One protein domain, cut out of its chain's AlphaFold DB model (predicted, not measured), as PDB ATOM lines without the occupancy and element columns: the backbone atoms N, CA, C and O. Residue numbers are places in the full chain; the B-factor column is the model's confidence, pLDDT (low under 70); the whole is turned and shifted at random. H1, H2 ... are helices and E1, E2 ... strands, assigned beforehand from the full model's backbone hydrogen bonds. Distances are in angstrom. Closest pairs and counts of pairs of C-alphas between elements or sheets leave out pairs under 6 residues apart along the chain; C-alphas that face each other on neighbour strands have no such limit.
ATOM      1  N   ASP A 963    -107.964  55.754  48.569       61.66
ATOM      2  CA  ASP A 963    -108.281  56.060  49.962       61.66
ATOM      3  C   ASP A 963    -109.110  57.344  50.001       61.66
ATOM      4  O   ASP A 963    -108.622  58.435  49.692       61.66
ATOM      5  N   LYS A 964    -110.390  57.214  50.374       62.09
ATOM      6  CA  LYS A 964    -111.306  58.343  50.563       62.09
ATOM      7  C   LYS A 964    -110.914  59.079  51.838       62.09
ATOM      8  O   LYS A 964    -111.616  59.022  52.846       62.09
ATOM      9  N   ASN A 965    -109.791  59.779  51.783       65.31
ATOM     10  CA  ASN A 965    -109.396  60.727  52.802       65.31
ATOM     11  C   ASN A 965    -110.355  61.908  52.698       65.31
ATOM     12  O   ASN A 965    -110.185  62.809  51.881       65.31
ATOM     13  N   LYS A 966    -111.439  61.833  53.467       61.72
ATOM     14  CA  LYS A 966    -112.410  62.912  53.555       61.72
ATOM     15  C   LYS A 966    -111.853  63.997  54.461       61.72
ATOM     16  O   LYS A 966    -111.331  63.697  55.538       61.72
ATOM     17  N   THR A 967    -112.003  65.255  54.063       63.03
ATOM     18  CA  THR A 967    -111.884  66.351  55.031       63.03
ATOM     19  C   THR A 967    -112.964  66.194  56.113       63.03
ATOM     20  O   THR A 967    -113.956  65.489  55.891       63.03
ATOM     21  N   PRO A 968    -112.839  66.855  57.280       54.53
ATOM     22  CA  PRO A 968    -113.917  66.911  58.274       54.53
ATOM     23  C   PRO A 968    -115.273  67.364  57.698       54.53
ATOM     24  O   PRO A 968    -116.314  67.021  58.248       54.53
ATOM     25  N   ASN A 969    -115.255  68.065  56.559       56.12
ATOM     26  CA  ASN A 969    -116.429  68.565  55.845       56.12
ATOM     27  C   ASN A 969    -116.953  67.598  54.759       56.12
ATOM     28  O   ASN A 969    -117.921  67.906  54.071       56.12
ATOM     29  N   GLY A 970    -116.337  66.420  54.591       61.25
ATOM     30  CA  GLY A 970    -116.783  65.389  53.650       61.25
ATOM     31  C   GLY A 970    -116.264  65.525  52.212       61.25
ATOM     32  O   GLY A 970    -116.719  64.772  51.348       61.25
ATOM     33  N   GLU A 971    -115.321  66.432  51.949       68.50
ATOM     34  CA  GLU A 971    -114.739  66.665  50.618       68.50
ATOM     35  C   GLU A 971    -113.672  65.616  50.283       68.50
ATOM     36  O   GLU A 971    -112.971  65.125  51.170       68.50
ATOM     37  N   ILE A 972    -113.552  65.261  49.001       78.31
ATOM     38  CA  ILE A 972    -112.612  64.241  48.523       78.31
ATOM     39  C   ILE A 972    -111.231  64.874  48.377       78.31
ATOM     40  O   ILE A 972    -111.083  65.885  47.697       78.31
ATOM     41  N   VAL A 973    -110.215  64.266  48.983       79.62
ATOM     42  CA  VAL A 973    -108.819  64.667  48.800       79.62
ATOM     43  C   VAL A 973    -108.136  63.715  47.827       79.62
ATOM     44  O   VAL A 973    -108.061  62.515  48.090       79.62
ATOM     45  N   LEU A 974    -107.576  64.253  46.744       84.38
ATOM     46  CA  LEU A 974    -106.674  63.513  45.863       84.38
ATOM     47  C   LEU A 974    -105.223  63.798  46.248       84.38
ATOM     48  O   LEU A 974    -104.815  64.951  46.370       84.38
ATOM     49  N   LEU A 975    -104.453  62.736  46.469       86.88
ATOM     50  CA  LEU A 975    -103.038  62.803  46.844       86.88
ATOM     51  C   LEU A 975    -102.134  62.737  45.610       86.88
ATOM     52  O   LEU A 975    -102.587  62.403  44.519       86.88
ATOM     53  N   SER A 976    -100.836  62.996  45.784       83.81
ATOM     54  CA  SER A 976     -99.837  62.885  44.707       83.81
ATOM     55  C   SER A 976     -99.876  61.541  43.969       83.81
ATOM     56  O   SER A 976     -99.675  61.502  42.760       83.81
ATOM     57  N   ASP A 977    -100.203  60.455  44.668       84.56
ATOM     58  CA  ASP A 977    -100.255  59.106  44.092       84.56
ATOM     59  C   ASP A 977    -101.399  58.940  43.077       84.56
ATOM     60  O   ASP A 977    -101.286  58.137  42.151       84.56
ATOM     61  N   PHE A 978    -102.474  59.734  43.192       87.81
ATOM     62  CA  PHE A 978    -103.528  59.791  42.173       87.81
ATOM     63  C   PHE A 978    -102.958  60.257  40.833       87.81
ATOM     64  O   PHE A 978    -103.257  59.657  39.806       87.81
ATOM     65  N   ILE A 979    -102.103  61.287  40.852       88.44
ATOM     66  CA  ILE A 979    -101.480  61.839  39.643       88.44
ATOM     67  C   ILE A 979    -100.605  60.786  38.968       88.44
ATOM     68  O   ILE A 979    -100.704  60.605  37.763       88.44
ATOM     69  N   VAL A 980     -99.797  60.050  39.737       88.31
ATOM     70  CA  VAL A 980     -98.938  58.987  39.190       88.31
ATOM     71  C   VAL A 980     -99.779  57.920  38.484       88.31
ATOM     72  O   VAL A 980     -99.491  57.555  37.345       88.31
ATOM     73  N   GLN A 981    -100.855  57.459  39.126       88.19
ATOM     74  CA  GLN A 981    -101.729  56.438  38.548       88.19
ATOM     75  C   GLN A 981    -102.526  56.950  37.342       88.19
ATOM     76  O   GLN A 981    -102.717  56.203  36.379       88.19
ATOM     77  N   TYR A 982    -102.995  58.198  37.392       89.31
ATOM     78  CA  TYR A 982    -103.674  58.834  36.270       89.31
ATOM     79  C   TYR A 982    -102.723  58.991  35.085       89.31
ATOM     80  O   TYR A 982    -103.072  58.601  33.979       89.31
ATOM     81  N   ASP A 983    -101.502  59.480  35.302       88.69
ATOM     82  CA  ASP A 983    -100.520  59.687  34.238       88.69
ATOM     83  C   ASP A 983    -100.136  58.370  33.552       88.69
ATOM     84  O   ASP A 983     -99.977  58.323  32.332       88.69
ATOM     85  N   GLU A 984    -100.016  57.274  34.306       88.81
ATOM     86  CA  GLU A 984     -99.823  55.940  33.729       88.81
ATOM     87  C   GLU A 984    -101.015  55.488  32.880       88.81
ATOM     88  O   GLU A 984    -100.826  54.930  31.795       88.81
ATOM     89  N   PHE A 985    -102.239  55.713  33.362       88.81
ATOM     90  CA  PHE A 985    -103.460  55.428  32.610       88.81
ATOM     91  C   PHE A 985    -103.535  56.262  31.328       88.81
ATOM     92  O   PHE A 985    -103.784  55.715  30.253       88.81
ATOM     93  N   ALA A 986    -103.252  57.557  31.435       84.19
ATOM     94  CA  ALA A 986    -103.294  58.510  30.343       84.19
ATOM     95  C   ALA A 986    -102.281  58.145  29.250       84.19
ATOM     96  O   ALA A 986    -102.665  57.997  28.091       84.19
ATOM     97  N   ARG A 987    -101.023  57.843  29.611       84.38
ATOM     98  CA  ARG A 987     -99.992  57.394  28.652       84.38
ATOM     99  C   ARG A 987    -100.388  56.134  27.888       84.38
ATOM    100  O   ARG A 987    -100.098  56.034  26.702       84.38
ATOM    101  N   LYS A 988    -101.045  55.174  28.547       83.81
ATOM    102  CA  LYS A 988    -101.491  53.924  27.905       83.81
ATOM    103  C   LYS A 988    -102.649  54.131  26.929       83.81
ATOM    104  O   LYS A 988    -102.820  53.308  26.037       83.81
ATOM    105  N   ARG A 989    -103.452  55.182  27.116       75.62
ATOM    106  CA  ARG A 989    -104.647  55.464  26.305       75.62
ATOM    107  C   ARG A 989    -104.516  56.680  25.390       75.62
ATOM    108  O   ARG A 989    -105.470  57.009  24.698       75.62
ATOM    109  N   GLY A 990    -103.347  57.318  25.366       72.94
ATOM    110  CA  GLY A 990    -103.109  58.520  24.568       72.94
ATOM    111  C   GLY A 990    -103.826  59.766  25.094       72.94
ATOM    112  O   GLY A 990    -104.053  60.690  24.323       72.94
ATOM    113  N   TYR A 991    -104.191  59.798  26.379       78.81
ATOM    114  CA  TYR A 991    -104.765  60.983  27.016       78.81
ATOM    115  C   TYR A 991    -103.684  61.913  27.571       78.81
ATOM    116  O   TYR A 991    -102.535  61.509  27.781       78.81
ATOM    117  N   ASP A 992    -104.075  63.150  27.874       76.94
ATOM    118  CA  ASP A 992    -103.193  64.115  28.520       76.94
ATOM    119  C   ASP A 992    -102.881  63.702  29.956       76.94
ATOM    120  O   ASP A 992    -103.775  63.418  30.755       76.94
ATOM    121  N   ILE A 993    -101.590  63.692  30.285       83.88
ATOM    122  CA  ILE A 993    -101.089  63.497  31.650       83.88
ATOM    123  C   ILE A 993    -101.369  64.747  32.495       83.88
ATOM    124  O   ILE A 993    -101.335  65.846  31.965       83.88
ATOM    125  N   LEU A 994    -101.576  64.611  33.805       83.81
ATOM    126  CA  LEU A 994    -101.717  65.718  34.760       83.81
ATOM    127  C   LEU A 994    -100.365  66.192  35.296       83.81
ATOM    128  O   LEU A 994    -100.190  67.378  35.554       83.81
ATOM    129  N   GLY A 995     -99.365  65.322  35.441       84.69
ATOM    130  CA  GLY A 995     -97.990  65.684  35.813       84.69
ATOM    131  C   GLY A 995     -97.769  66.175  37.256       84.69
ATOM    132  O   GLY A 995     -96.723  65.884  37.828       84.69
ATOM    133  N   ASN A 996     -98.709  66.906  37.874       86.00
ATOM    134  CA  ASN A 996     -98.683  67.284  39.295       86.00
ATOM    135  C   ASN A 996    -100.079  67.695  39.826       86.00
ATOM    136  O   ASN A 996    -101.039  67.842  39.075       86.00
ATOM    137  N   LEU A 997    -100.189  67.898  41.146       84.88
ATOM    138  CA  LEU A 997    -101.436  68.332  41.798       84.88
ATOM    139  C   LEU A 997    -101.810  69.792  41.507       84.88
ATOM    140  O   LEU A 997    -102.994  70.109  41.516       84.88
ATOM    141  N   VAL A 998    -100.830  70.674  41.264       86.50
ATOM    142  CA  VAL A 998    -101.074  72.091  40.918       86.50
ATOM    143  C   VAL A 998    -101.944  72.166  39.669       86.50
ATOM    144  O   VAL A 998    -102.968  72.833  39.670       86.50
ATOM    145  N   ARG A 999    -101.608  71.358  38.665       83.06
ATOM    146  CA  ARG A 999    -102.304  71.243  37.386       83.06
ATOM    147  C   ARG A 999    -103.754  70.795  37.526       83.06
ATOM    148  O   ARG A 999    -104.641  71.372  36.908       83.06
ATOM    149  N   LEU A1000    -104.016  69.814  38.390       86.50
ATOM    150  CA  LEU A1000    -105.386  69.415  38.721       86.50
ATOM    151  C   LEU A1000    -106.149  70.538  39.446       86.50
ATOM    152  O   LEU A1000    -107.358  70.672  39.279       86.50
ATOM    153  N   GLY A1001    -105.455  71.354  40.239       85.75
ATOM    154  CA  GLY A1001    -106.023  72.541  40.881       85.75
ATOM    155  C   GLY A1001    -106.408  73.620  39.896       85.75
ATOM    156  O   GLY A1001    -107.530  74.119  39.958       85.75
ATOM    157  N   ASP A1002    -105.524  73.921  38.952       83.38
ATOM    158  CA  ASP A1002    -105.750  74.929  37.921       83.38
ATOM    159  C   ASP A1002    -106.952  74.561  37.038       83.38
ATOM    160  O   ASP A1002    -107.813  75.407  36.793       83.38
ATOM    161  N   LEU A1003    -107.070  73.289  36.631       83.31
ATOM    162  CA  LEU A1003    -108.214  72.794  35.850       83.31
ATOM    163  C   LEU A1003    -109.536  72.915  36.618       83.31
ATOM    164  O   LEU A1003    -110.521  73.426  36.089       83.31
ATOM    165  N   GLN A1004    -109.564  72.489  37.885       88.19
ATOM    166  CA  GLN A1004    -110.764  72.640  38.710       88.19
ATOM    167  C   GLN A1004    -111.102  74.111  38.958       88.19
ATOM    168  O   GLN A1004    -112.278  74.465  39.005       88.19
ATOM    169  N   SER A1005    -110.082  74.961  39.108       84.00
ATOM    170  CA  SER A1005    -110.269  76.390  39.350       84.00
ATOM    171  C   SER A1005    -110.943  77.075  38.168       84.00
ATOM    172  O   SER A1005    -111.837  77.893  38.371       84.00
ATOM    173  N   GLN A1006    -110.553  76.695  36.947       78.19
ATOM    174  CA  GLN A1006    -111.160  77.171  35.701       78.19
ATOM    175  C   GLN A1006    -112.610  76.700  35.551       78.19
ATOM    176  O   GLN A1006    -113.471  77.480  35.168       78.19
ATOM    177  N   ILE A1007    -112.904  75.440  35.883       81.81
ATOM    178  CA  ILE A1007    -114.263  74.888  35.759       81.81
ATOM    179  C   ILE A1007    -115.225  75.520  36.774       81.81
ATOM    180  O   ILE A1007    -116.373  75.818  36.449       81.81
ATOM    181  N   LEU A1008    -114.768  75.692  38.015       82.69
ATOM    182  CA  LEU A1008    -115.605  76.115  39.141       82.69
ATOM    183  C   LEU A1008    -115.555  77.622  39.407       82.69
ATOM    184  O   LEU A1008    -116.172  78.073  40.371       82.69
ATOM    185  N   ASN A1009    -114.818  78.384  38.594       77.94
ATOM    186  CA  ASN A1009    -114.595  79.822  38.760       77.94
ATOM    187  C   ASN A1009    -114.156  80.204  40.191       77.94
ATOM    188  O   ASN A1009    -114.620  81.193  40.756       77.94
ATOM    189  N   ARG A1010    -113.268  79.414  40.810       82.69
ATOM    190  CA  ARG A1010    -112.738  79.689  42.159       82.69
ATOM    191  C   ARG A1010    -111.312  79.197  42.321       82.69
ATOM    192  O   ARG A1010    -110.939  78.196  41.732       82.69
ATOM    193  N   GLU A1011    -110.521  79.862  43.154       81.94
ATOM    194  CA  GLU A1011    -109.122  79.477  43.351       81.94
ATOM    195  C   GLU A1011    -109.001  78.172  44.161       81.94
ATOM    196  O   GLU A1011    -109.445  78.090  45.307       81.94
ATOM    197  N   ILE A1012    -108.372  77.146  43.574       86.25
ATOM    198  CA  ILE A1012    -108.151  75.835  44.194       86.25
ATOM    199  C   ILE A1012    -106.656  75.524  44.172       86.25
ATOM    200  O   ILE A1012    -106.083  75.139  43.155       86.25
ATOM    201  N   LYS A1013    -106.017  75.667  45.336       86.75
ATOM    202  CA  LYS A1013    -104.586  75.404  45.516       86.75
ATOM    203  C   LYS A1013    -104.344  74.019  46.122       86.75
ATOM    204  O   LYS A1013    -105.086  73.610  47.020       86.75
ATOM    205  N   PRO A1014    -103.275  73.311  45.715       86.31
ATOM    206  CA  PRO A1014    -102.778  72.171  46.472       86.31
ATOM    207  C   PRO A1014    -102.431  72.593  47.896       86.31
ATOM    208  O   PRO A1014    -101.906  73.683  48.131       86.31
ATOM    209  N   THR A1015    -102.691  71.715  48.854       83.62
ATOM    210  CA  THR A1015    -102.422  71.975  50.264       83.62
ATOM    211  C   THR A1015    -101.774  70.765  50.925       83.62
ATOM    212  O   THR A1015    -101.802  69.642  50.414       83.62
ATOM    213  N   THR A1016    -101.120  71.002  52.060       80.75
ATOM    214  CA  THR A1016    -100.540  69.924  52.865       80.75
ATOM    215  C   THR A1016    -101.601  69.431  53.831       80.75
ATOM    216  O   THR A1016    -102.098  70.188  54.664       80.75
ATOM    217  N   ILE A1017    -101.947  68.155  53.729       76.06
ATOM    218  CA  ILE A1017    -103.058  67.552  54.452       76.06
ATOM    219  C   ILE A1017    -102.484  66.580  55.474       76.06
ATOM    220  O   ILE A1017    -101.687  65.698  55.152       76.06
ATOM    221  N   ARG A1018    -102.870  66.768  56.739       69.94
ATOM    222  CA  ARG A1018    -102.533  65.841  57.824       69.94
ATOM    223  C   ARG A1018    -103.542  64.707  57.824       69.94
ATOM    224  O   ARG A1018    -104.700  64.915  58.179       69.94
ATOM    225  N   LEU A1019    -103.093  63.515  57.455       68.56
ATOM    226  CA  LEU A1019    -103.899  62.307  57.531       68.56
ATOM    227  C   LEU A1019    -103.674  61.659  58.900       68.56
ATOM    228  O   LEU A1019    -102.537  61.443  59.331       68.56
ATOM    229  N   LYS A1020    -104.764  61.372  59.619       61.09
ATOM    230  CA  LYS A1020    -104.698  60.531  60.817       61.09
ATOM    231  C   LYS A1020    -104.589  59.085  60.349       61.09
ATOM    232  O   LYS A1020    -105.550  58.556  59.802       61.09
ATOM    233  N   GLY A1021    -103.427  58.469  60.553       57.59
ATOM    234  CA  GLY A1021    -103.243  57.054  60.261       57.59
ATOM    235  C   GLY A1021    -104.226  56.216  61.074       57.59
ATOM    236  O   GLY A1021    -104.337  56.375  62.292       57.59
ATOM    237  N   THR A1022    -104.941  55.313  60.412       51.66
ATOM    238  CA  THR A1022    -105.772  54.297  61.057       51.66
ATOM    239  C   THR A1022    -104.860  53.268  61.732       51.66
ATOM    240  O   THR A1022    -104.575  52.221  61.165       51.66
ATOM    241  N   GLY A1023    -104.335  53.591  62.918       56.81
ATOM    242  CA  GLY A1023    -103.628  52.628  63.776       56.81
ATOM    243  C   GLY A1023    -102.207  52.984  64.226       56.81
ATOM    244  O   GLY A1023    -101.599  52.173  64.915       56.81
ATOM    245  N   SER A1024    -101.665  54.168  63.914       51.94
ATOM    246  CA  SER A1024    -100.410  54.633  64.531       51.94
ATOM    247  C   SER A1024    -100.523  56.087  64.992       51.94
ATOM    248  O   SER A1024    -101.089  56.921  64.293       51.94
ATOM    249  N   GLU A1025     -99.981  56.405  66.173       56.09
ATOM    250  CA  GLU A1025    -100.010  57.752  66.781       56.09
ATOM    251  C   GLU A1025     -99.234  58.823  65.984       56.09
ATOM    252  O   GLU A1025     -99.198  59.990  66.372       56.09
ATOM    253  N   LYS A1026     -98.620  58.467  64.848       56.72
ATOM    254  CA  LYS A1026     -97.897  59.406  63.988       56.72
ATOM    255  C   LYS A1026     -98.802  59.878  62.851       56.72
ATOM    256  O   LYS A1026     -99.128  59.123  61.944       56.72
ATOM    257  N   SER A1027     -99.195  61.151  62.896       62.88
ATOM    258  CA  SER A1027     -99.861  61.815  61.772       62.88
ATOM    259  C   SER A1027     -98.902  61.925  60.587       62.88
ATOM    260  O   SER A1027     -97.828  62.513  60.732       62.88
ATOM    261  N   GLU A1028     -99.296  61.416  59.426       71.81
ATOM    262  CA  GLU A1028     -98.536  61.570  58.188       71.81
ATOM    263  C   GLU A1028     -99.041  62.818  57.447       71.81
ATOM    264  O   GLU A1028    -100.242  62.985  57.212       71.81
ATOM    265  N   THR A1029     -98.141  63.743  57.117       74.81
ATOM    266  CA  THR A1029     -98.441  64.895  56.254       74.81
ATOM    267  C   THR A1029     -98.214  64.507  54.803       74.81
ATOM    268  O   THR A1029     -97.079  64.217  54.431       74.81
ATOM    269  N   LYS A1030     -99.262  64.554  53.979       79.06
ATOM    270  CA  LYS A1030     -99.167  64.329  52.532       79.06
ATOM    271  C   LYS A1030     -99.606  65.569  51.763       79.06
ATOM    272  O   LYS A1030    -100.453  66.331  52.229       79.06
ATOM    273  N   HIS A1031     -99.039  65.776  50.580       83.50
ATOM    274  CA  HIS A1031     -99.524  66.797  49.655       83.50
ATOM    275  C   HIS A1031    -100.747  66.272  48.903       83.50
ATOM    276  O   HIS A1031    -100.742  65.148  48.396       83.50
ATOM    277  N   GLY A1032    -101.793  67.089  48.839       86.38
ATOM    278  CA  GLY A1032    -103.033  66.739  48.167       86.38
ATOM    279  C   GLY A1032    -103.784  67.965  47.677       86.38
ATOM    280  O   GLY A1032    -103.368  69.106  47.886       86.38
ATOM    281  N   ILE A1033    -104.907  67.720  47.020       88.50
ATOM    282  CA  ILE A1033    -105.814  68.761  46.564       88.50
ATOM    283  C   ILE A1033    -107.261  68.362  46.819       88.50
ATOM    284  O   ILE A1033    -107.607  67.180  46.752       88.50
ATOM    285  N   LEU A1034    -108.097  69.352  47.125       87.31
ATOM    286  CA  LEU A1034    -109.538  69.153  47.187       87.31
ATOM    287  C   LEU A1034    -110.052  68.874  45.778       87.31
ATOM    288  O   LEU A1034    -109.804  69.640  44.846       87.31
ATOM    289  N   PHE A1035    -110.733  67.744  45.637       87.25
ATOM    290  CA  PHE A1035    -111.339  67.308  44.397       87.25
ATOM    291  C   PHE A1035    -112.851  67.463  44.483       87.25
ATOM    292  O   PHE A1035    -113.555  66.700  45.153       87.25
ATOM    293  N   PHE A1036    -113.361  68.466  43.784       85.75
ATOM    294  CA  PHE A1036    -114.761  68.870  43.794       85.75
ATOM    295  C   PHE A1036    -115.590  68.071  42.790       85.75
ATOM    296  O   PHE A1036    -116.385  68.612  42.024       85.75
ATOM    297  N   TYR A1037    -115.423  66.750  42.840       82.62
ATOM    298  CA  TYR A1037    -116.063  65.785  41.953       82.62
ATOM    299  C   TYR A1037    -117.561  66.052  41.757       82.62
ATOM    300  O   TYR A1037    -118.024  66.132  40.629       82.62
ATOM    301  N   LYS A1038    -118.321  66.242  42.844       79.00
ATOM    302  CA  LYS A1038    -119.781  66.413  42.774       79.00
ATOM    303  C   LYS A1038    -120.210  67.696  42.068       79.00
ATOM    304  O   LYS A1038    -121.205  67.681  41.358       79.00
ATOM    305  N   GLU A1039    -119.503  68.797  42.303       83.06
ATOM    306  CA  GLU A1039    -119.825  70.088  41.686       83.06
ATOM    307  C   GLU A1039    -119.491  70.059  40.195       83.06
ATOM    308  O   GLU A1039    -120.311  70.460  39.376       83.06
ATOM    309  N   ILE A1040    -118.336  69.489  39.847       81.38
ATOM    310  CA  ILE A1040    -117.897  69.348  38.457       81.38
ATOM    311  C   ILE A1040    -118.801  68.371  37.696       81.38
ATOM    312  O   ILE A1040    -119.268  68.689  36.606       81.38
ATOM    313  N   ALA A1041    -119.127  67.223  38.294       74.56
ATOM    314  CA  ALA A1041    -120.090  66.285  37.732       74.56
ATOM    315  C   ALA A1041    -121.462  66.956  37.568       74.56
ATOM    316  O   ALA A1041    -122.062  66.853  36.509       74.56
ATOM    317  N   LYS A1042    -121.950  67.723  38.553       78.69
ATOM    318  CA  LYS A1042    -123.223  68.451  38.423       78.69
ATOM    319  C   LYS A1042    -123.208  69.447  37.262       78.69
ATOM    320  O   LYS A1042    -124.196  69.512  36.538       78.69
ATOM    321  N   LEU A1043    -122.116  70.189  37.069       74.88
ATOM    322  CA  LEU A1043    -121.965  71.084  35.919       74.88
ATOM    323  C   LEU A1043    -122.038  70.308  34.603       74.88
ATOM    324  O   LEU A1043    -122.764  70.729  33.710       74.88
ATOM    325  N   ARG A1044    -121.381  69.144  34.521       70.62
ATOM    326  CA  ARG A1044    -121.364  68.297  33.320       70.62
ATOM    327  C   ARG A1044    -122.704  67.620  33.025       70.62
ATOM    328  O   ARG A1044    -123.188  67.646  31.898       70.62
ATOM    329  N   HIS A1045    -123.330  67.043  34.046       63.16
ATOM    330  CA  HIS A1045    -124.647  66.420  33.949       63.16
ATOM    331  C   HIS A1045    -125.741  67.460  33.674       63.16
ATOM    332  O   HIS A1045    -126.668  67.166  32.931       63.16
ATOM    333  N   GLY A1046    -125.616  68.681  34.203       58.16
ATOM    334  CA  GLY A1046    -126.509  69.795  33.884       58.16
ATOM    335  C   GLY A1046    -126.443  70.202  32.411       58.16
ATOM    336  O   GLY A1046    -127.485  70.442  31.815       58.16
ATOM    337  N   THR A1047    -125.258  70.202  31.786       52.12
ATOM    338  CA  THR A1047    -125.125  70.478  30.341       52.12
ATOM    339  C   THR A1047    -125.775  69.389  29.488       52.12
ATOM    340  O   THR A1047    -126.426  69.701  28.498       52.12
ATOM    341  N   ILE A1048    -125.635  68.118  29.881       46.81
ATOM    342  CA  ILE A1048    -126.250  66.980  29.180       46.81
ATOM    343  C   ILE A1048    -127.776  66.998  29.347       46.81
ATOM    344  O   ILE A1048    -128.490  66.801  28.372       46.81
ATOM    345  N   ILE A1049    -128.286  67.282  30.549       44.78
ATOM    346  CA  ILE A1049    -129.729  67.392  30.819       44.78
ATOM    347  C   ILE A1049    -130.334  68.584  30.062       44.78
ATOM    348  O   ILE A1049    -131.335  68.407  29.379       44.78
ATOM    349  N   ASN A1050    -129.691  69.755  30.071       45.25
ATOM    350  CA  ASN A1050    -130.167  70.924  29.322       45.25
ATOM    351  C   ASN A1050    -130.133  70.696  27.797       45.25
ATOM    352  O   ASN A1050    -131.061  71.094  27.099       45.25
ATOM    353  N   ALA A1051    -129.113  70.001  27.275       44.41
ATOM    354  CA  ALA A1051    -129.045  69.611  25.861       44.41
ATOM    355  C   ALA A1051    -130.119  68.579  25.463       44.41
ATOM    356  O   ALA A1051    -130.473  68.484  24.291       44.41
ATOM    357  N   LEU A1052    -130.638  67.813  26.429       38.09
ATOM    358  CA  LEU A1052    -131.752  66.878  26.248       38.09
ATOM    359  C   LEU A1052    -133.129  67.545  26.443       38.09
ATOM    360  O   LEU A1052    -134.130  67.020  25.958       38.09
ATOM    361  N   GLU A1053    -133.199  68.685  27.138       39.53
ATOM    362  CA  GLU A1053    -134.437  69.437  27.397       39.53
ATOM    363  C   GLU A1053    -134.787  70.448  26.279       39.53
ATOM    364  O   GLU A1053    -135.970  70.733  26.066       39.53
ATOM    365  N   GLU A1054    -133.812  70.923  25.490       38.19
ATOM    366  CA  GLU A1054    -134.054  71.697  24.257       38.19
ATOM    367  C   GLU A1054    -134.518  70.787  23.092       38.19
ATOM    368  O   GLU A1054    -133.736  70.338  22.256       38.19
TER     369      GLU A1054
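This is residues 963 to 1054 of the 1149 residues of an uncharacterized protein of marine sediment metagenome (UniProt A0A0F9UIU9). H2 packs over one face of a small, strongly twisted sheet that H1 grazes, while residues 1021 to 1026 and 1045 to 1054 stick out at opposite ends. The printed part has 92 residues, with named elements E1 H1 H2 E2 E3 H3; the antiparallel sheet runs E1 E3 E2. The class is mixed, and the whole is loose: radius of gyration 15.6 A, spans 56 by 33 by 23 A.

E1, residues 972 to 975, begins at C-alpha 972 (-112.612, 64.241, 48.523). H1 is 976 to 989, 20.4 A; H2 997 to 1008, 16.4 A; E2 1015 to 1019; E3 1028 to 1035, bending by 62 degrees at 1031. H3, 1037 to 1053, 23.7 A, ends at (-134.437, 69.437, 27.397).

E1 and E3 have N 974 and O 1033 at 2.9 A; hairpin E2 and E3 has N 1017 and O 1030 at 2.8 A. E1, H1 H2, E2 form a split strand-helix-strand unit, E3 between its strands, with a right-handed crossover. H2 lies over E3 at a height over the sheet of 8.7 A, closest C-alphas Leu 997 and Ile 1033, 6.5 A. H2 touches H3 with residues 1004 to 1008 alone, closest C-alphas Ile 1007 and Ile 1040, 7.2 A. In H1, H2 and H3 every O i to N i+4 pair is within hydrogen-bond range.

The printed part has no cut and no long link; C-alphas 1025 and 1054 are farthest apart, 56.2 A. pLDDT is under 70 at 963 to 971, 1018 to 1027 and 1045 to 1054.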